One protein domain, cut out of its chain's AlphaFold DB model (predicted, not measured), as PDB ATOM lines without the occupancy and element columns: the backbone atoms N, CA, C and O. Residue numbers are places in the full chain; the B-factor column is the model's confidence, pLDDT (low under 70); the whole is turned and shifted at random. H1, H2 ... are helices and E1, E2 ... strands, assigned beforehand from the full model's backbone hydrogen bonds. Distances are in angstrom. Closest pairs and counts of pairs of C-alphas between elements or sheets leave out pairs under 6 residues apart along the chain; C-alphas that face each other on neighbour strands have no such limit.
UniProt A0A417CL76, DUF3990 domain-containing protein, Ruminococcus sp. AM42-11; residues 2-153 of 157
ATOM      1  N   ASP A   2     -26.471  39.844  50.023       42.19
ATOM      2  CA  ASP A   2     -25.417  39.170  50.822       42.19
ATOM      3  C   ASP A   2     -23.982  39.277  50.282       42.19
ATOM      4  O   ASP A   2     -23.025  39.465  51.032       42.19
ATOM      5  N   SER A   3     -23.803  39.230  48.959       42.97
ATOM      6  CA  SER A   3     -22.480  39.398  48.338       42.97
ATOM      7  C   SER A   3     -21.951  40.844  48.367       42.97
ATOM      8  O   SER A   3     -20.751  41.046  48.178       42.97
ATOM      9  N   MET A   4     -22.821  41.838  48.560       49.41
ATOM     10  CA  MET A   4     -22.499  43.272  48.581       49.41
ATOM     11  C   MET A   4     -22.058  43.711  49.980       49.41
ATOM     12  O   MET A   4     -21.028  44.361  50.129       49.41
ATOM     13  N   ILE A   5     -22.789  43.255  50.995       52.16
ATOM     14  CA  ILE A   5     -22.502  43.441  52.420       52.16
ATOM     15  C   ILE A   5     -21.086  42.964  52.778       52.16
ATOM     16  O   ILE A   5     -20.330  43.636  53.474       52.16
ATOM     17  N   ARG A   6     -20.684  41.820  52.225       49.34
ATOM     18  CA  ARG A   6     -19.383  41.209  52.494       49.34
ATOM     19  C   ARG A   6     -18.195  41.968  51.899       49.34
ATOM     20  O   ARG A   6     -17.124  42.003  52.493       49.34
ATOM     21  N   LYS A   7     -18.396  42.626  50.754       49.94
ATOM     22  CA  LYS A   7     -17.369  43.456  50.104       49.94
ATOM     23  C   LYS A   7     -17.123  44.772  50.835       49.94
ATOM     24  O   LYS A   7     -16.028  45.304  50.722       49.94
ATOM     25  N   LEU A   8     -18.106  45.287  51.581       51.34
ATOM     26  CA  LEU A   8     -17.900  46.431  52.477       51.34
ATOM     27  C   LEU A   8     -16.934  46.075  53.615       51.34
ATOM     28  O   LEU A   8     -16.090  46.891  53.965       51.34
ATOM     29  N   TYR A   9     -16.996  44.835  54.107       49.84
ATOM     30  CA  TYR A   9     -16.091  44.315  55.134       49.84
ATOM     31  C   TYR A   9     -14.653  44.125  54.615       49.84
ATOM     32  O   TYR A   9     -13.695  44.517  55.277       49.84
ATOM     33  N   ASP A  10     -14.486  43.594  53.398       45.84
ATOM     34  CA  ASP A  10     -13.162  43.454  52.765       45.84
ATOM     35  C   ASP A  10     -12.550  44.821  52.380       45.84
ATOM     36  O   ASP A  10     -11.337  45.003  52.477       45.84
ATOM     37  N   MET A  11     -13.383  45.812  52.019       51.50
ATOM     38  CA  MET A  11     -12.951  47.206  51.812       51.50
ATOM     39  C   MET A  11     -12.334  47.802  53.080       51.50
ATOM     40  O   MET A  11     -11.356  48.530  52.985       51.50
ATOM     41  N   GLU A  12     -12.868  47.477  54.260       47.94
ATOM     42  CA  GLU A  12     -12.396  47.998  55.548       47.94
ATOM     43  C   GLU A  12     -10.993  47.465  55.907       47.94
ATOM     44  O   GLU A  12     -10.165  48.208  56.435       47.94
ATOM     45  N   LEU A  13     -10.680  46.212  55.546       43.91
ATOM     46  CA  LEU A  13      -9.352  45.610  55.745       43.91
ATOM     47  C   LEU A  13      -8.274  46.215  54.828       43.91
ATOM     48  O   LEU A  13      -7.118  46.321  55.239       43.91
ATOM     49  N   GLU A  14      -8.634  46.646  53.616       44.16
ATOM     50  CA  GLU A  14      -7.723  47.357  52.704       44.16
ATOM     51  C   GLU A  14      -7.685  48.884  52.948       44.16
ATOM     52  O   GLU A  14      -6.657  49.526  52.707       44.16
ATOM     53  N   GLU A  15      -8.768  49.487  53.457       43.16
ATOM     54  CA  GLU A  15      -8.874  50.927  53.741       43.16
ATOM     55  C   GLU A  15      -8.126  51.361  55.011       43.16
ATOM     56  O   GLU A  15      -7.767  52.537  55.094       43.16
ATOM     57  N   GLN A  16      -7.757  50.453  55.931       42.00
ATOM     58  CA  GLN A  16      -6.894  50.799  57.081       42.00
ATOM     59  C   GLN A  16      -5.525  51.393  56.682       42.00
ATOM     60  O   GLN A  16      -4.850  51.991  57.515       42.00
ATOM     61  N   GLY A  17      -5.114  51.278  55.410       37.91
ATOM     62  CA  GLY A  17      -3.927  51.945  54.863       37.91
ATOM     63  C   GLY A  17      -4.194  53.169  53.970       37.91
ATOM     64  O   GLY A  17      -3.237  53.731  53.437       37.91
ATOM     65  N   ARG A  18      -5.457  53.564  53.732       43.97
ATOM     66  CA  ARG A  18      -5.843  54.602  52.743       43.97
ATOM     67  C   ARG A  18      -6.907  55.609  53.234       43.97
ATOM     68  O   ARG A  18      -7.347  56.442  52.443       43.97
ATOM     69  N   SER A  19      -7.300  55.557  54.506       42.25
ATOM     70  CA  SER A  19      -8.543  56.117  55.076       42.25
ATOM     71  C   SER A  19      -8.676  57.644  55.238       42.25
ATOM     72  O   SER A  19      -9.634  58.083  55.863       42.25
ATOM     73  N   ASP A  20      -7.806  58.486  54.682       41.97
ATOM     74  CA  ASP A  20      -7.811  59.923  55.037       41.97
ATOM     75  C   ASP A  20      -8.606  60.852  54.092       41.97
ATOM     76  O   ASP A  20      -8.553  62.070  54.245       41.97
ATOM     77  N   TRP A  21      -9.372  60.330  53.122       42.38
ATOM     78  CA  TRP A  21      -9.982  61.171  52.067       42.38
ATOM     79  C   TRP A  21     -11.519  61.219  52.008       42.38
ATOM     80  O   TRP A  21     -12.051  61.843  51.092       42.38
ATOM     81  N   GLN A  22     -12.258  60.589  52.931       48.59
ATOM     82  CA  GLN A  22     -13.725  60.454  52.800       48.59
ATOM     83  C   GLN A  22     -14.560  60.804  54.041       48.59
ATOM     84  O   GLN A  22     -15.758  60.528  54.029       48.59
ATOM     85  N   ASN A  23     -13.988  61.457  55.057       48.69
ATOM     86  CA  ASN A  23     -14.761  61.886  56.230       48.69
ATOM     87  C   ASN A  23     -15.851  62.914  55.845       48.69
ATOM     88  O   ASN A  23     -15.536  64.001  55.357       48.69
ATOM     89  N   GLY A  24     -17.121  62.577  56.085       60.41
ATOM     90  CA  GLY A  24     -18.310  63.421  55.899       60.41
ATOM     91  C   GLY A  24     -19.016  63.306  54.540       60.41
ATOM     92  O   GLY A  24     -19.804  64.185  54.196       60.41
ATOM     93  N   SER A  25     -18.726  62.278  53.737       80.62
ATOM     94  CA  SER A  25     -19.369  62.093  52.424       80.62
ATOM     95  C   SER A  25     -20.631  61.222  52.491       80.62
ATOM     96  O   SER A  25     -20.707  60.304  53.303       80.62
ATOM     97  N   ILE A  26     -21.575  61.425  51.559       81.81
ATOM     98  CA  ILE A  26     -22.743  60.531  51.367       81.81
ATOM     99  C   ILE A  26     -22.293  59.072  51.192       81.81
ATOM    100  O   ILE A  26     -22.967  58.155  51.646       81.81
ATOM    101  N   ALA A  27     -21.127  58.848  50.578       86.81
ATOM    102  CA  ALA A  27     -20.562  57.514  50.432       86.81
ATOM    103  C   ALA A  27     -20.172  56.880  51.771       86.81
ATOM    104  O   ALA A  27     -20.367  55.683  51.959       86.81
ATOM    105  N   GLU A  28     -19.634  57.666  52.699       88.44
ATOM    106  CA  GLU A  28     -19.300  57.194  54.041       88.44
ATOM    107  C   GLU A  28     -20.566  56.886  54.851       88.44
ATOM    108  O   GLU A  28     -20.659  55.831  55.475       88.44
ATOM    109  N   GLU A  29     -21.567  57.767  54.794       89.62
ATOM    110  CA  GLU A  29     -22.858  57.540  55.451       89.62
ATOM    111  C   GLU A  29     -23.581  56.324  54.862       89.62
ATOM    112  O   GLU A  29     -24.079  55.491  55.612       89.62
ATOM    113  N   GLY A  30     -23.555  56.154  53.538       91.25
ATOM    114  CA  GLY A  30     -24.092  54.975  52.865       91.25
ATOM    115  C   GLY A  30     -23.367  53.692  53.263       91.25
ATOM    116  O   GLY A  30     -24.014  52.693  53.565       91.25
ATOM    117  N   LYS A  31     -22.028  53.707  53.342       91.19
ATOM    118  CA  LYS A  31     -21.247  52.572  53.870       91.19
ATOM    119  C   LYS A  31     -21.664  52.233  55.305       91.19
ATOM    120  O   LYS A  31     -21.854  51.058  55.613       91.19
ATOM    121  N   ARG A  32     -21.818  53.245  56.167       91.88
ATOM    122  CA  ARG A  32     -22.228  53.076  57.570       91.88
ATOM    123  C   ARG A  32     -23.633  52.489  57.677       91.88
ATOM    124  O   ARG A  32     -23.803  51.479  58.346       91.88
ATOM    125  N   TYR A  33     -24.589  53.043  56.934       93.69
ATOM    126  CA  TYR A  33     -25.970  52.564  56.893       93.69
ATOM    127  C   TYR A  33     -26.046  51.094  56.458       93.69
ATOM    128  O   TYR A  33     -26.664  50.261  57.116       93.69
ATOM    129  N   LEU A  34     -25.324  50.729  55.395       92.38
ATOM    130  CA  LEU A  34     -25.246  49.337  54.946       92.38
ATOM    131  C   LEU A  34     -24.609  48.417  56.000       92.38
ATOM    132  O   LEU A  34     -25.013  47.265  56.137       92.38
ATOM    133  N   LYS A  35     -23.627  48.904  56.762       89.56
ATOM    134  CA  LYS A  35     -23.005  48.130  57.842       89.56
ATOM    135  C   LYS A  35     -23.961  47.898  59.013       89.56
ATOM    136  O   LYS A  35     -23.940  46.824  59.593       89.56
ATOM    137  N   GLU A  36     -24.771  48.887  59.361       91.56
ATOM    138  CA  GLU A  36     -25.665  48.822  60.520       91.56
ATOM    139  C   GLU A  36     -26.937  48.014  60.232       91.56
ATOM    140  O   GLU A  36     -27.340  47.209  61.066       91.56
ATOM    141  N   HIS A  37     -27.522  48.172  59.041       92.62
ATOM    142  CA  HIS A  37     -28.839  47.604  58.720       92.62
ATOM    143  C   HIS A  37     -28.780  46.351  57.841       92.62
ATOM    144  O   HIS A  37     -29.706  45.538  57.846       92.62
ATOM    145  N   PHE A  38     -27.697  46.171  57.078       89.75
ATOM    146  CA  PHE A  38     -27.593  45.074  56.116       89.75
ATOM    147  C   PHE A  38     -26.551  44.021  56.509       89.75
ATOM    148  O   PHE A  38     -26.641  42.891  56.031       89.75
ATOM    149  N   LEU A  39     -25.583  44.327  57.384       86.94
ATOM    150  CA  LEU A  39     -24.532  43.375  57.749       86.94
ATOM    151  C   LEU A  39     -25.073  42.167  58.517       86.94
ATOM    152  O   LEU A  39     -25.600  42.284  59.616       86.94
ATOM    153  N   LEU A  40     -24.873  40.983  57.941       86.00
ATOM    154  CA  LEU A  40     -25.154  39.719  58.610       86.00
ATOM    155  C   LEU A  40     -24.123  39.477  59.716       86.00
ATOM    156  O   LEU A  40     -22.915  39.582  59.475       86.00
ATOM    157  N   ASP A  41     -24.586  39.079  60.902       88.31
ATOM    158  CA  ASP A  41     -23.692  38.537  61.922       88.31
ATOM    159  C   ASP A  41     -23.161  37.178  61.457       88.31
ATOM    160  O   ASP A  41     -23.880  36.180  61.384       88.31
ATOM    161  N   ILE A  42     -21.877  37.160  61.112       89.19
ATOM    162  CA  ILE A  42     -21.175  35.972  60.634       89.19
ATOM    163  C   ILE A  42     -20.348  35.291  61.732       89.19
ATOM    164  O   ILE A  42     -19.558  34.393  61.421       89.19
ATOM    165  N   SER A  43     -20.461  35.721  62.991       90.25
ATOM    166  CA  SER A  43     -19.597  35.272  64.093       90.25
ATOM    167  C   SER A  43     -19.667  33.759  64.289       90.25
ATOM    168  O   SER A  43     -18.623  33.106  64.274       90.25
ATOM    169  N   GLU A  44     -20.883  33.213  64.295       93.31
ATOM    170  CA  GLU A  44     -21.182  31.794  64.543       93.31
ATOM    171  C   GLU A  44     -20.856  30.857  63.364       93.31
ATOM    172  O   GLU A  44     -21.027  29.644  63.464       93.31
ATOM    173  N   TYR A  45     -20.392  31.389  62.229       93.38
ATOM    174  CA  TYR A  45     -20.116  30.586  61.037       93.38
ATOM    175  C   TYR A  45     -18.630  30.239  60.904       93.38
ATOM    176  O   TYR A  45     -17.754  31.115  60.886       93.38
ATOM    177  N   ASP A  46     -18.359  28.949  60.715       94.06
ATOM    178  CA  ASP A  46     -17.028  28.399  60.436       94.06
ATOM    179  C   ASP A  46     -16.599  28.573  58.971       94.06
ATOM    180  O   ASP A  46     -15.412  28.730  58.669       94.06
ATOM    181  N   VAL A  47     -17.571  28.539  58.054       94.44
ATOM    182  CA  VAL A  47     -17.380  28.592  56.600       94.44
ATOM    183  C   VAL A  47     -18.399  29.546  55.998       94.44
ATOM    184  O   VAL A  47     -19.582  29.476  56.317       94.44
ATOM    185  N   ILE A  48     -17.945  30.411  55.092       91.38
ATOM    186  CA  ILE A  48     -18.810  31.323  54.341       91.38
ATOM    187  C   ILE A  48     -18.606  31.076  52.853       91.38
ATOM    188  O   ILE A  48     -17.500  31.253  52.332       91.38
ATOM    189  N   ILE A  49     -19.691  30.712  52.176       90.06
ATOM    190  CA  ILE A  49     -19.741  30.507  50.730       90.06
ATOM    191  C   ILE A  49     -20.475  31.695  50.125       90.06
ATOM    192  O   ILE A  49     -21.542  32.086  50.590       90.06
ATOM    193  N   GLY A  50     -19.893  32.293  49.098       83.00
ATOM    194  CA  GLY A  50     -20.529  33.392  48.398       83.00
ATOM    195  C   GLY A  50     -19.905  33.626  47.044       83.00
ATOM    196  O   GLY A  50     -19.049  32.878  46.578       83.00
ATOM    197  N   TYR A  51     -20.336  34.695  46.402       78.75
ATOM    198  CA  TYR A  51     -19.799  35.073  45.115       78.75
ATOM    199  C   TYR A  51     -18.444  35.771  45.236       78.75
ATOM    200  O   TYR A  51     -18.228  36.610  46.111       78.75
ATOM    201  N   ARG A  52     -17.541  35.456  44.308       73.88
ATOM    202  CA  ARG A  52     -16.198  36.017  44.233       73.88
ATOM    203  C   ARG A  52     -16.245  37.511  43.936       73.88
ATOM    204  O   ARG A  52     -16.828  37.961  42.946       73.88
ATOM    205  N   ALA A  53     -15.546  38.263  44.771       68.94
ATOM    206  CA  ALA A  53     -15.220  39.661  44.555       68.94
ATOM    207  C   ALA A  53     -13.946  39.788  43.707       68.94
ATOM    208  O   ALA A  53     -12.853  39.624  44.229       68.94
ATOM    209  N   ASP A  54     -14.055  40.037  42.402       69.56
ATOM    210  CA  ASP A  54     -12.883  40.429  41.591       69.56
ATOM    211  C   ASP A  54     -12.681  41.960  41.616       69.56
ATOM    212  O   ASP A  54     -13.617  42.693  41.942       69.56
ATOM    213  N   ASP A  55     -11.512  42.474  41.219       69.38
ATOM    214  CA  ASP A  55     -11.141  43.903  41.356       69.38
ATOM    215  C   ASP A  55     -12.175  44.870  40.745       69.38
ATOM    216  O   ASP A  55     -12.438  45.963  41.244       69.38
ATOM    217  N   SER A  56     -12.802  44.462  39.639       72.38
ATOM    218  CA  SER A  56     -13.828  45.257  38.949       72.38
ATOM    219  C   SER A  56     -15.071  45.485  39.820       72.38
ATOM    220  O   SER A  56     -15.712  46.527  39.722       72.38
ATOM    221  N   TYR A  57     -15.393  44.550  40.710       76.88
ATOM    222  CA  TYR A  57     -16.579  44.618  41.552       76.88
ATOM    223  C   TYR A  57     -16.473  45.669  42.650       76.88
ATOM    224  O   TYR A  57     -17.488  46.275  42.989       76.88
ATOM    225  N   PHE A  58     -15.269  45.909  43.177       78.38
ATOM    226  CA  PHE A  58     -15.047  46.988  44.138       78.38
ATOM    227  C   PHE A  58     -15.428  48.333  43.530       78.38
ATOM    228  O   PHE A  58     -16.145  49.104  44.160       78.38
ATOM    229  N   SER A  59     -15.068  48.566  42.264       81.88
ATOM    230  CA  SER A  59     -15.447  49.803  41.577       81.88
ATOM    231  C   SER A  59     -16.964  49.967  41.417       81.88
ATOM    232  O   SER A  59     -17.467  51.083  41.491       81.88
ATOM    233  N   PHE A  60     -17.713  48.869  41.260       85.81
ATOM    234  CA  PHE A  60     -19.174  48.921  41.133       85.81
ATOM    235  C   PHE A  60     -19.834  49.221  42.481       85.81
ATOM    236  O   PHE A  60     -20.719  50.066  42.560       85.81
ATOM    237  N   ALA A  61     -19.368  48.571  43.553       87.88
ATOM    238  CA  ALA A  61     -19.843  48.844  44.907       87.88
ATOM    239  C   ALA A  61     -19.524  50.285  45.337       87.88
ATOM    240  O   ALA A  61     -20.379  50.947  45.916       87.88
ATOM    241  N   GLN A  62     -18.331  50.789  44.998       88.31
ATOM    242  CA  GLN A  62     -17.933  52.183  45.220       88.31
ATOM    243  C   GLN A  62     -18.837  53.165  44.471       88.31
ATOM    244  O   GLN A  62     -19.307  54.130  45.064       88.31
ATOM    245  N   ASP A  63     -19.119  52.902  43.190       90.38
ATOM    246  CA  ASP A  63     -20.060  53.712  42.410       90.38
ATOM    247  C   ASP A  63     -21.466  53.708  43.045       90.38
ATOM    248  O   ASP A  63     -22.136  54.739  43.042       90.38
ATOM    249  N   PHE A  64     -21.919  52.584  43.613       92.25
ATOM    250  CA  PHE A  64     -23.222  52.501  44.278       92.25
ATOM    251  C   PHE A  64     -23.271  53.317  45.573       92.25
ATOM    252  O   PHE A  64     -24.148  54.165  45.716       92.25
ATOM    253  N   VAL A  65     -22.316  53.122  46.492       92.31
ATOM    254  CA  VAL A  65     -22.296  53.885  47.755       92.31
ATOM    255  C   VAL A  65     -22.064  55.375  47.513       92.31
ATOM    256  O   VAL A  65     -22.577  56.200  48.253       92.31
ATOM    257  N   ALA A  66     -21.378  55.748  46.430       90.06
ATOM    258  CA  ALA A  66     -21.248  57.141  46.008       90.06
ATOM    259  C   ALA A  66     -22.513  57.721  45.338       90.06
ATOM    260  O   ALA A  66     -22.492  58.873  44.907       90.06
ATOM    261  N   GLY A  67     -23.596  56.945  45.206       90.12
ATOM    262  CA  GLY A  67     -24.842  57.366  44.559       90.12
ATOM    263  C   GLY A  67     -24.735  57.540  43.041       90.12
ATOM    264  O   GLY A  67     -25.588  58.172  42.426       90.12
ATOM    265  N   VAL A  68     -23.684  57.003  42.416       91.25
ATOM    266  CA  VAL A  68     -23.424  57.134  40.973       91.25
ATOM    267  C   VAL A  68     -24.236  56.122  40.161       91.25
ATOM    268  O   VAL A  68     -24.579  56.384  39.006       91.25
ATOM    269  N   ILE A  69     -24.532  54.960  40.744       91.06
ATOM    270  CA  ILE A  69     -25.403  53.939  40.155       91.06
ATOM    271  C   ILE A  69     -26.486  53.519  41.147       91.06
ATOM    272  O   ILE A  69     -26.311  53.641  42.358       91.06
ATOM    273  N   SER A  70     -27.577  52.985  40.614       93.56
ATOM    274  CA  SER A  70     -28.656  52.379  41.383       93.56
ATOM    275  C   SER A  70     -28.329  50.956  41.841       93.56
ATOM    276  O   SER A  70     -27.395  50.315  41.344       93.56
ATOM    277  N   LEU A  71     -29.146  50.434  42.754       92.44
ATOM    278  CA  LEU A  71     -29.124  49.048  43.210       92.44
ATOM    279  C   LEU A  71     -29.367  48.067  42.055       92.44
ATOM    280  O   LEU A  71     -28.727  47.017  41.989       92.44
ATOM    281  N   GLN A  72     -30.251  48.410  41.117       90.75
ATOM    282  CA  GLN A  72     -30.545  47.597  39.938       90.75
ATOM    283  C   GLN A  72     -29.311  47.490  39.040       90.75
ATOM    284  O   GLN A  72     -28.879  46.385  38.712       90.75
ATOM    285  N   LYS A  73     -28.655  48.617  38.736       89.69
ATOM    286  CA  LYS A  73     -27.407  48.623  37.954       89.69
ATOM    287  C   LYS A  73     -26.268  47.902  38.658       89.69
ATOM    288  O   LYS A  73     -25.476  47.226  37.998       89.69
ATOM    289  N   LEU A  74     -26.177  48.027  39.982       89.44
ATOM    290  CA  LEU A  74     -25.237  47.239  40.768       89.44
ATOM    291  C   LEU A  74     -25.536  45.744  40.597       89.44
ATOM    292  O   LEU A  74     -24.623  44.982  40.293       89.44
ATOM    293  N   SER A  75     -26.797  45.337  40.734       86.69
ATOM    294  CA  SER A  75     -27.238  43.941  40.627       86.69
ATOM    295  C   SER A  75     -26.968  43.350  39.244       86.69
ATOM    296  O   SER A  75     -26.409  42.258  39.145       86.69
ATOM    297  N   GLU A  76     -27.259  44.089  38.173       86.00
ATOM    298  CA  GLU A  76     -26.898  43.707  36.805       86.00
ATOM    299  C   GLU A  76     -25.382  43.544  36.651       86.00
ATOM    300  O   GLU A  76     -24.903  42.524  36.155       86.00
ATOM    301  N   ALA A  77     -24.600  44.518  37.130       82.62
ATOM    302  CA  ALA A  77     -23.143  44.462  37.072       82.62
ATOM    303  C   ALA A  77     -22.578  43.274  37.866       82.62
ATOM    304  O   ALA A  77     -21.590  42.666  37.443       82.62
ATOM    305  N   MET A  78     -23.218  42.914  38.988       79.12
ATOM    306  CA  MET A  78     -22.871  41.716  39.747       79.12
ATOM    307  C   MET A  78     -23.118  40.452  38.913       79.12
ATOM    308  O   MET A  78     -22.249  39.590  38.874       79.12
ATOM    309  N   GLN A  79     -24.249  40.338  38.210       77.25
ATOM    310  CA  GLN A  79     -24.564  39.169  37.375       77.25
ATOM    311  C   GLN A  79     -23.630  39.033  36.157       77.25
ATOM    312  O   GLN A  79     -23.178  37.930  35.833       77.25
ATOM    313  N   LEU A  80     -23.302  40.150  35.496       69.06
ATOM    314  CA  LEU A  80     -22.494  40.180  34.266       69.06
ATOM    315  C   LEU A  80     -21.052  39.711  34.474       69.06
ATOM    316  O   LEU A  80     -20.462  39.069  33.604       69.06
ATOM    317  N   GLY A  81     -20.471  39.975  35.644       64.56
ATOM    318  CA  GLY A  81     -19.085  39.612  35.922       64.56
ATOM    319  C   GLY A  81     -18.833  38.108  36.114       64.56
ATOM    320  O   GLY A  81     -17.718  37.752  36.501       64.56
ATOM    321  N   LYS A  82     -19.829  37.237  35.861       65.75
ATOM    322  CA  LYS A  82     -19.771  35.772  36.030       65.75
ATOM    323  C   LYS A  82     -19.172  35.402  37.379       65.75
ATOM    324  O   LYS A  82     -18.046  34.908  37.459       65.75
ATOM    325  N   LEU A  83     -19.942  35.697  38.421       64.62
ATOM    326  CA  LEU A  83     -19.601  35.462  39.814       64.62
ATOM    327  C   LEU A  83     -19.069  34.033  39.988       64.62
ATOM    328  O   LEU A  83     -19.819  33.061  39.937       64.62
ATOM    329  N   GLY A  84     -17.752  33.902  40.144       72.19
ATOM    330  CA  GLY A  84     -17.174  32.653  40.624       72.19
ATOM    331  C   GLY A  84     -17.652  32.394  42.049       72.19
ATOM    332  O   GLY A  84     -18.120  33.310  42.719       72.19
ATOM    333  N   GLU A  85     -17.510  31.174  42.540       82.62
ATOM    334  CA  GLU A  85     -17.698  30.907  43.964       82.62
ATOM    335  C   GLU A  85     -16.419  31.275  44.731       82.62
ATOM    336  O   GLU A  85     -15.299  31.077  44.247       82.62
ATOM    337  N   GLN A  86     -16.584  31.838  45.921       85.81
ATOM    338  CA  GLN A  86     -15.529  32.085  46.888       85.81
ATOM    339  C   GLN A  86     -15.933  31.472  48.224       85.81
ATOM    340  O   GLN A  86     -17.011  31.739  48.758       85.81
ATOM    341  N   ILE A  87     -15.016  30.686  48.774       90.62
ATOM    342  CA  ILE A  87     -15.157  30.036  50.069       90.62
ATOM    343  C   ILE A  87     -14.152  30.688  51.010       90.62
ATOM    344  O   ILE A  87     -12.975  30.822  50.672       90.62
ATOM    345  N   VAL A  88     -14.611  31.097  52.185       90.69
ATOM    346  CA  VAL A  88     -13.744  31.577  53.264       90.69
ATOM    347  C   VAL A  88     -13.931  30.684  54.467       90.69
ATOM    348  O   VAL A  88     -15.056  30.407  54.875       90.69
ATOM    349  N   LEU A  89     -12.806  30.256  55.022       94.12
ATOM    350  CA  LEU A  89     -12.728  29.459  56.233       94.12
ATOM    351  C   LEU A  89     -12.345  30.401  57.376       94.12
ATOM    352  O   LEU A  89     -11.369  31.142  57.253       94.12
ATOM    353  N   LYS A  90     -13.131  30.407  58.454       94.75
ATOM    354  CA  LYS A  90     -12.941  31.302  59.605       94.75
ATOM    355  C   LYS A  90     -12.313  30.605  60.809       94.75
ATOM    356  O   LYS A  90     -11.525  31.229  61.511       94.75
ATOM    357  N   SER A  91     -12.652  29.341  61.058       94.88
ATOM    358  CA  SER A  91     -12.253  28.641  62.283       94.88
ATOM    359  C   SER A  91     -11.173  27.582  62.055       94.88
ATOM    360  O   SER A  91     -11.109  26.997  60.970       94.88
ATOM    361  N   PRO A  92     -10.358  27.261  63.081       95.38
ATOM    362  CA  PRO A  92      -9.403  26.153  63.014       95.38
ATOM    363  C   PRO A  92     -10.057  24.834  62.587       95.38
ATOM    364  O   PRO A  92      -9.520  24.132  61.733       95.38
ATOM    365  N   GLN A  93     -11.263  24.550  63.092       94.44
ATOM    366  CA  GLN A  93     -12.035  23.367  62.719       94.44
ATOM    367  C   GLN A  93     -12.306  23.309  61.212       94.44
ATOM    368  O   GLN A  93     -12.168  22.243  60.619       94.44
ATOM    369  N   ALA A  94     -12.662  24.428  60.571       95.56
ATOM    370  CA  ALA A  94     -12.868  24.469  59.124       95.56
ATOM    371  C   ALA A  94     -11.581  24.140  58.351       95.56
ATOM    372  O   ALA A  94     -11.617  23.373  57.387       95.56
ATOM    373  N   PHE A  95     -10.439  24.674  58.798       95.38
ATOM    374  CA  PHE A  95      -9.136  24.379  58.196       95.38
ATOM    375  C   PHE A  95      -8.721  22.917  58.390       95.38
ATOM    376  O   PHE A  95      -8.199  22.319  57.459       95.38
ATOM    377  N   GLU A  96      -9.005  22.295  59.535       96.12
ATOM    378  CA  GLU A  96      -8.695  20.876  59.776       96.12
ATOM    379  C   GLU A  96      -9.463  19.909  58.862       96.12
ATOM    380  O   GLU A  96      -9.055  18.761  58.688       96.12
ATOM    381  N   LYS A  97     -10.584  20.347  58.272       94.88
ATOM    382  CA  LYS A  97     -11.383  19.532  57.346       94.88
ATOM    383  C   LYS A  97     -10.919  19.618  55.893       94.88
ATOM    384  O   LYS A  97     -11.419  18.844  55.073       94.88
ATOM    385  N   ILE A  98     -10.001  20.523  55.544       94.94
ATOM    386  CA  ILE A  98      -9.513  20.608  54.164       94.94
ATOM    387  C   ILE A  98      -8.565  19.449  53.872       94.94
ATOM    388  O   ILE A  98      -7.670  19.127  54.650       94.94
ATOM    389  N   GLN A  99      -8.739  18.843  52.705       95.31
ATOM    390  CA  GLN A  99      -7.837  17.818  52.204       95.31
ATOM    391  C   GLN A  99      -7.412  18.172  50.789       95.31
ATOM    392  O   GLN A  99      -8.222  18.584  49.956       95.31
ATOM    393  N   TYR A 100      -6.124  18.007  50.515       95.38
ATOM    394  CA  TYR A 100      -5.636  18.101  49.153       95.38
ATOM    395  C   TYR A 100      -6.201  16.935  48.335       95.38
ATOM    396  O   TYR A 100      -6.015  15.775  48.696       95.38
ATOM    397  N   VAL A 101      -6.875  17.249  47.226       96.25
ATOM    398  CA  VAL A 101      -7.424  16.242  46.303       96.25
ATOM    399  C   VAL A 101      -6.564  16.140  45.047       96.25
ATOM    400  O   VAL A 101      -6.108  15.058  44.689       96.25
ATOM    401  N   LYS A 102      -6.343  17.266  44.359       96.69
ATOM    402  CA  LYS A 102      -5.554  17.338  43.125       96.69
ATOM    403  C   LYS A 102      -5.097  18.762  42.834       96.69
ATOM    404  O   LYS A 102      -5.679  19.725  43.326       96.69
ATOM    405  N   SER A 103      -4.116  18.879  41.949       94.38
ATOM    406  CA  SER A 103      -3.753  20.120  41.277       94.38
ATOM    407  C   SER A 103      -3.423  19.819  39.820       94.38
ATOM    408  O   SER A 103      -2.967  18.724  39.488       94.38
ATOM    409  N   GLU A 104      -3.704  20.781  38.949       94.06
ATOM    410  CA  GLU A 104      -3.420  20.691  37.520       94.06
ATOM    411  C   GLU A 104      -2.533  21.883  37.145       94.06
ATOM    412  O   GLU A 104      -2.912  23.026  37.421       94.06
ATOM    413  N   PRO A 105      -1.344  21.654  36.560       93.25
ATOM    414  CA  PRO A 105      -0.521  22.750  36.084       93.25
ATOM    415  C   PRO A 105      -1.229  23.435  34.917       93.25
ATOM    416  O   PRO A 105      -1.764  22.785  34.018       93.25
ATOM    417  N   VAL A 106      -1.212  24.764  34.922       91.12
ATOM    418  CA  VAL A 106      -1.811  25.576  33.864       91.12
ATOM    419  C   VAL A 106      -0.761  26.469  33.231       91.12
ATOM    420  O   VAL A 106       0.101  27.018  33.918       91.12
ATOM    421  N   ASP A 107      -0.844  26.635  31.913       94.38
ATOM    422  CA  ASP A 107      -0.000  27.591  31.209       94.38
ATOM    423  C   ASP A 107      -0.416  29.020  31.575       94.38
ATOM    424  O   ASP A 107      -1.535  29.467  31.292       94.38
ATOM    425  N   MET A 108       0.515  29.743  32.194       91.94
ATOM    426  CA  MET A 108       0.346  31.143  32.554       91.94
ATOM    427  C   MET A 108      -0.013  31.996  31.335       91.94
ATOM    428  O   MET A 108      -0.890  32.852  31.446       91.94
ATOM    429  N   GLN A 109       0.603  31.753  30.173       93.31
ATOM    430  CA  GLN A 109       0.367  32.555  28.969       93.31
ATOM    431  C   GLN A 109      -1.072  32.403  28.468       93.31
ATOM    432  O   GLN A 109      -1.669  33.369  28.003       93.31
ATOM    433  N   ALA A 110      -1.677  31.228  28.645       92.81
ATOM    434  CA  ALA A 110      -3.077  31.008  28.311       92.81
ATOM    435  C   ALA A 110      -4.035  31.579  29.374       92.81
ATOM    436  O   ALA A 110      -5.009  32.264  29.048       92.81
ATOM    437  N   TYR A 111      -3.797  31.295  30.657       89.69
ATOM    438  CA  TYR A 111      -4.755  31.621  31.721       89.69
ATOM    439  C   TYR A 111      -4.719  33.086  32.154       89.69
ATOM    440  O   TYR A 111      -5.768  33.637  32.502       89.69
ATOM    441  N   TYR A 112      -3.557  33.739  32.085       88.75
ATOM    442  CA  TYR A 112      -3.442  35.169  32.357       88.75
ATOM    443  C   TYR A 112      -4.217  35.992  31.323       88.75
ATOM    444  O   TYR A 112      -5.007  36.856  31.696       88.75
ATOM    445  N   ILE A 113      -4.095  35.660  30.033       90.88
ATOM    446  CA  ILE A 113      -4.854  36.331  28.968       90.88
ATOM    447  C   ILE A 113      -6.360  36.161  29.186       90.88
ATOM    448  O   ILE A 113      -7.091  37.150  29.206       90.88
ATOM    449  N   LYS A 114      -6.821  34.943  29.501       88.81
ATOM    450  CA  LYS A 114      -8.231  34.695  29.852       88.81
ATOM    451  C   LYS A 114      -8.697  35.488  31.076       88.81
ATOM    452  O   LYS A 114      -9.877  35.825  31.163       88.81
ATOM    453  N   LYS A 115      -7.834  35.724  32.074       85.62
ATOM    454  CA  LYS A 115      -8.159  36.578  33.234       85.62
ATOM    455  C   LYS A 115      -8.399  38.017  32.769       85.62
ATOM    456  O   LYS A 115      -9.472  38.560  33.011       85.62
ATOM    457  N   ILE A 116      -7.440  38.585  32.039       86.88
ATOM    458  CA  ILE A 116      -7.494  39.970  31.553       86.88
ATOM    459  C   ILE A 116      -8.689  40.201  30.622       86.88
ATOM    460  O   ILE A 116      -9.360  41.227  30.716       86.88
ATOM    461  N   GLU A 117      -9.000  39.255  29.736       88.00
ATOM    462  CA  GLU A 117     -10.158  39.360  28.845       88.00
ATOM    463  C   GLU A 117     -11.483  39.374  29.609       88.00
ATOM    464  O   GLU A 117     -12.358  40.179  29.283       88.00
ATOM    465  N   ARG A 118     -11.616  38.546  30.657       83.25
ATOM    466  CA  ARG A 118     -12.800  38.535  31.530       83.25
ATOM    467  C   ARG A 118     -12.973  39.865  32.257       83.25
ATOM    468  O   ARG A 118     -14.052  40.449  32.186       83.25
ATOM    469  N   GLU A 119     -11.910  40.382  32.871       82.00
ATOM    470  CA  GLU A 119     -11.932  41.698  33.528       82.00
ATOM    471  C   GLU A 119     -12.284  42.816  32.535       82.00
ATOM    472  O   GLU A 119     -13.130  43.674  32.806       82.00
ATOM    473  N   ARG A 120     -11.673  42.805  31.343       85.62
ATOM    474  CA  ARG A 120     -11.924  43.812  30.305       85.62
ATOM    475  C   ARG A 120     -13.360  43.757  29.792       85.62
ATOM    476  O   ARG A 120     -13.940  44.820  29.558       85.62
ATOM    477  N   ALA A 121     -13.915  42.559  29.606       85.44
ATOM    478  CA  ALA A 121     -15.297  42.353  29.186       85.44
ATOM    479  C   ALA A 121     -16.274  42.871  30.248       85.44
ATOM    480  O   ALA A 121     -17.070  43.753  29.931       85.44
ATOM    481  N   ALA A 122     -16.119  42.455  31.511       81.56
ATOM    482  CA  ALA A 122     -16.967  42.905  32.618       81.56
ATOM    483  C   ALA A 122     -16.955  44.436  32.762       81.56
ATOM    484  O   ALA A 122     -18.000  45.083  32.817       81.56
ATOM    485  N   ARG A 123     -15.769  45.060  32.712       83.19
ATOM    486  CA  ARG A 123     -15.649  46.528  32.752       83.19
ATOM    487  C   ARG A 123     -16.252  47.205  31.523       83.19
ATOM    488  O   ARG A 123     -16.737  48.330  31.624       83.19
ATOM    489  N   LYS A 124     -16.169  46.585  30.341       87.69
ATOM    490  CA  LYS A 124     -16.774  47.125  29.117       87.69
ATOM    491  C   LYS A 124     -18.293  47.099  29.225       87.69
ATOM    492  O   LYS A 124     -18.902  48.130  28.965       87.69
ATOM    493  N   GLU A 125     -18.871  45.970  29.611       84.44
ATOM    494  CA  GLU A 125     -20.316  45.809  29.779       84.44
ATOM    495  C   GLU A 125     -20.851  46.770  30.838       84.44
ATOM    496  O   GLU A 125     -21.770  47.531  30.548       84.44
ATOM    497  N   TYR A 126     -20.174  46.873  31.984       85.25
ATOM    498  CA  TYR A 126     -20.520  47.843  33.019       85.25
ATOM    499  C   TYR A 126     -20.504  49.295  32.518       85.25
ATOM    500  O   TYR A 126     -21.433  50.063  32.749       85.25
ATOM    501  N   ARG A 127     -19.472  49.704  31.766       86.00
ATOM    502  CA  ARG A 127     -19.443  51.060  31.186       86.00
ATOM    503  C   ARG A 127     -20.595  51.306  30.214       86.00
ATOM    504  O   ARG A 127     -21.024  52.449  30.074       86.00
ATOM    505  N   MET A 128     -21.053  50.271  29.512       85.88
ATOM    506  CA  MET A 128     -22.185  50.379  28.597       85.88
ATOM    507  C   MET A 128     -23.511  50.466  29.360       85.88
ATOM    508  O   MET A 128     -24.326  51.310  28.996       85.88
ATOM    509  N   SER A 129     -23.709  49.682  30.427       81.06
ATOM    510  CA  SER A 129     -24.913  49.766  31.272       81.06
ATOM    511  C   SER A 129     -24.985  51.090  32.035       81.06
ATOM    512  O   SER A 129     -26.025  51.744  32.048       81.06
ATOM    513  N   LYS A 130     -23.853  51.587  32.553       79.38
ATOM    514  CA  LYS A 130     -23.777  52.882  33.253       79.38
ATOM    515  C   LYS A 130     -24.258  54.057  32.391       79.38
ATOM    516  O   LYS A 130     -24.839  54.997  32.922       79.38
ATOM    517  N   ARG A 131     -24.042  54.004  31.069       79.75
ATOM    518  CA  ARG A 131     -24.471  55.043  30.109       79.75
ATOM    519  C   ARG A 131     -25.964  55.020  29.791       79.75
ATOM    520  O   ARG A 131     -26.462  55.993  29.226       79.75
ATOM    521  N   GLN A 132     -26.664  53.933  30.099       78.50
ATOM    522  CA  GLN A 132     -28.110  53.874  29.923       78.50
ATOM    523  C   GLN A 132     -28.761  54.799  30.953       78.50
ATOM    524  O   GLN A 132     -28.308  54.869  32.101       78.50
ATOM    525  N   LYS A 133     -29.782  55.558  30.541       74.19
ATOM    526  CA  LYS A 133     -30.522  56.411  31.478       74.19
ATOM    527  C   LYS A 133     -31.121  55.524  32.562       74.19
ATOM    528  O   LYS A 133     -31.659  54.474  32.232       74.19
ATOM    529  N   ALA A 134     -30.970  55.944  33.814       69.88
ATOM    530  CA  ALA A 134     -31.663  55.287  34.909       69.88
ATOM    531  C   ALA A 134     -33.176  55.421  34.691       69.88
ATOM    532  O   ALA A 134     -33.636  56.483  34.251       69.88
ATOM    533  N   ASP A 135     -33.922  54.354  34.964       77.62
ATOM    534  CA  ASP A 135     -35.372  54.449  35.115       77.62
ATOM    535  C   ASP A 135     -35.694  55.317  36.347       77.62
ATOM    536  O   ASP A 135     -34.930  55.365  37.310       77.62
ATOM    537  N   LEU A 136     -36.829  56.017  36.323       75.06
ATOM    538  CA  LEU A 136     -37.310  56.821  37.450       75.06
ATOM    539  C   LEU A 136     -37.570  55.974  38.704       75.06
ATOM    540  O   LEU A 136     -37.587  56.521  39.800       75.06
ATOM    541  N   ASN A 137     -37.769  54.667  38.535       83.25
ATOM    542  CA  ASN A 137     -38.045  53.728  39.622       83.25
ATOM    543  C   ASN A 137     -36.787  53.009  40.147       83.25
ATOM    544  O   ASN A 137     -36.902  52.097  40.964       83.25
ATOM    545  N   GLU A 138     -35.594  53.358  39.658       91.12
ATOM    546  CA  GLU A 138     -34.343  52.795  40.173       91.12
ATOM    547  C   GLU A 138     -34.022  53.337  41.574       91.12
ATOM    548  O   GLU A 138     -34.156  54.531  41.833       91.12
ATOM    549  N   LEU A 139     -33.547  52.464  42.467       94.00
ATOM    550  CA  LEU A 139     -33.235  52.811  43.856       94.00
ATOM    551  C   LEU A 139     -31.763  53.174  44.003       94.00
ATOM    552  O   LEU A 139     -30.888  52.371  43.671       94.00
ATOM    553  N   PHE A 140     -31.470  54.348  44.550       94.62
ATOM    554  CA  PHE A 140     -30.111  54.740  44.912       94.62
ATOM    555  C   PHE A 140     -29.874  54.556  46.409       94.62
ATOM    556  O   PHE A 140     -30.808  54.472  47.204       94.62
ATOM    557  N   ILE A 141     -28.600  54.539  46.814       94.25
ATOM    558  CA  ILE A 141     -28.224  54.460  48.234       94.25
ATOM    559  C   ILE A 141     -28.891  55.557  49.075       94.25
ATOM    560  O   ILE A 141     -29.295  55.306  50.203       94.25
ATOM    561  N   LEU A 142     -29.081  56.751  48.505       94.00
ATOM    562  CA  LEU A 142     -29.753  57.853  49.186       94.00
ATOM    563  C   LEU A 142     -31.236  57.558  49.443       94.00
ATOM    564  O   LEU A 142     -31.741  57.935  50.494       94.00
ATOM    565  N   ASP A 143     -31.928  56.898  48.512       94.75
ATOM    566  CA  ASP A 143     -33.334  56.521  48.696       94.75
ATOM    567  C   ASP A 143     -33.458  55.442  49.775       94.75
ATOM    568  O   ASP A 143     -34.286  55.575  50.669       94.75
ATOM    569  N   ILE A 144     -32.559  54.450  49.756       95.38
ATOM    570  CA  ILE A 144     -32.463  53.393  50.777       95.38
ATOM    571  C   ILE A 144     -32.265  53.987  52.174       95.38
ATOM    572  O   ILE A 144     -32.990  53.636  53.098       95.38
ATOM    573  N   MET A 145     -31.324  54.926  52.315       94.94
ATOM    574  CA  MET A 145     -31.062  55.603  53.588       94.94
ATOM    575  C   MET A 145     -32.224  56.505  54.017       94.94
ATOM    576  O   MET A 145     -32.607  56.509  55.182       94.94
ATOM    577  N   ARG A 146     -32.783  57.296  53.091       94.75
ATOM    578  CA  ARG A 146     -33.850  58.266  53.387       94.75
ATOM    579  C   ARG A 146     -35.147  57.581  53.801       94.75
ATOM    580  O   ARG A 146     -35.907  58.149  54.577       94.75
ATOM    581  N   GLU A 147     -35.422  56.419  53.229       95.81
ATOM    582  CA  GLU A 147     -36.645  55.652  53.476       95.81
ATOM    583  C   GLU A 147     -36.449  54.538  54.502       95.81
ATOM    584  O   GLU A 147     -37.350  53.719  54.670       95.81
ATOM    585  N   GLU A 148     -35.294  54.537  55.175       95.50
ATOM    586  CA  GLU A 148     -34.937  53.619  56.256       95.50
ATOM    587  C   GLU A 148     -35.158  52.139  55.880       95.50
ATOM    588  O   GLU A 148     -35.682  51.352  56.665       95.50
ATOM    589  N   MET A 149     -34.804  51.764  54.645       96.31
ATOM    590  CA  MET A 149     -35.010  50.404  54.142       96.31
ATOM    591  C   MET A 149     -34.026  49.424  54.789       96.31
ATOM    592  O   MET A 149     -32.820  49.671  54.800       96.31
ATOM    593  N   GLU A 150     -34.520  48.259  55.209       94.06
ATOM    594  CA  GLU A 150     -33.716  47.177  55.790       94.06
ATOM    595  C   GLU A 150     -33.809  45.879  54.968       94.06
ATOM    596  O   GLU A 150     -34.450  45.822  53.919       94.06
ATOM    597  N   ASN A 151     -33.132  44.818  55.421       87.44
ATOM    598  CA  ASN A 151     -32.991  43.543  54.701       87.44
ATOM    599  C   ASN A 151     -34.315  42.861  54.293       87.44
ATOM    600  O   ASN A 151     -34.310  42.058  53.359       87.44
ATOM    601  N   ASP A 152     -35.415  43.130  54.992       88.31
ATOM    602  CA  ASP A 152     -36.740  42.549  54.757       88.31
ATOM    603  C   ASP A 152     -37.664  43.439  53.907       88.31
ATOM    604  O   ASP A 152     -38.803  43.054  53.627       88.31
ATOM    605  N   ASP A 153     -37.177  44.595  53.446       93.31
ATOM    606  CA  ASP A 153     -37.974  45.517  52.647       93.31
ATOM    607  C   ASP A 153     -38.274  44.930  51.251       93.31
ATOM    608  O   ASP A 153     -37.355  44.653  50.469       93.31
TER     609      ASP A 153
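Overview. This is residues 2 to 153 of the 157 residues of the protein "DUF3990 domain-containing protein" of Ruminococcus sp. AM42-11 (UniProt A0A417CL76). A helical hairpin of H3 and H4 is the core, with the later part of the long helix H6 side by side with it; on the side away from H6, H1 packs on H3 about perpendicular to it, and H2 makes a corner with H3 near the end of H3, where Ala 27 and Val 65 come closest; H7 packs on H2. A two-stranded ribbon, E1 and E2, extends from the core, and from it the chain swings through H5 and a wide loop to H6, where residues 99 to 117, of which 108 to 117 belong to H6, stick out free. The printed part has 152 residues with seven named helices and two named strands in the order H1 H2 E1 H3 H4 E2 H5 H6 H7, mostly helix, the strands antiparallel. It is only just compact, close to loose, with a radius of gyration of the C-alphas of 17.8 A and spans of 50 by 38 by 33 A.

Arrangement. H1, residues 2 to 15, touches H2, residues 26 to 37, with its residues 5 to 8 alone, at a steep tilt of 57 degrees, the C-alphas of Ile 5 and Leu 34 being closest at 7.0 A. E1, residues 47 to 51, and E2, residues 85 to 89, are antiparallel neighbours, with N 48 and O 88 at 2.9 A and N 86 and O 50 at 2.8 A. H3, residues 55 to 65, is the hub and touches four helices: H1, H2, H4 and H6. It is about perpendicular to H1 at 79 degrees, closest at the C-alphas of Met 4 and Ala 61, 7.2 A, and to H2 at 85 degrees, closest at those of Ala 27 and Val 65, 4.8 A. H3 and H4, residues 71 to 80, form a hairpin at a shallow tilt of 10 degrees, with the C-alphas of Phe 60 and Leu 74 closest at 6.3 A. H5, residues 92 to 96, touches no helix. H6, residues 108 to 130, touches H4 with residues 122 to 130 alone, closest at the C-alphas of Ala 77 and Tyr 126, 5.9 A, and only just touches H3, with 3 pairs of C-alphas within 8 A, the closest being those of Ser 56 and Arg 123, 6.6 A. H3, H4 and H6 make an up and down bundle, each running against the one before it. H7, residues 141 to 146, touches H2, the C-alphas of Gly 30 and Ile 141 being closest at 6.2 A. Every O i to N i+4 pair is within hydrogen-bond range in H2, H4, H5 and H7; the counts are 7 of 10 in H1, 6 of 7 in H3 and 18 of 19 in H6.

Along the chain. H1 begins at C-alpha 2, (-25.417, 39.170, 50.822), and is 20.5 A long; H2 is 16.1 A, H3 16.3 A and H4 14.2 A. E1 and E2 are 13.4 A and 13.3 A. H6 runs 32.5 A from C-alpha 108, (0.346, 31.143, 32.554), and H7 ends at C-alpha 146, (-33.850, 58.266, 53.387).

Size, cuts and confidence. The C-alphas farthest apart are those of Pro 105 and Glu 147, 51.9 A. The printed part has no cut, and its long link is H5 to H6. The mean pLDDT of the printed part is 81.3; residues 2 to 24, 53 to 55, 80 to 83 and 134 are under 70.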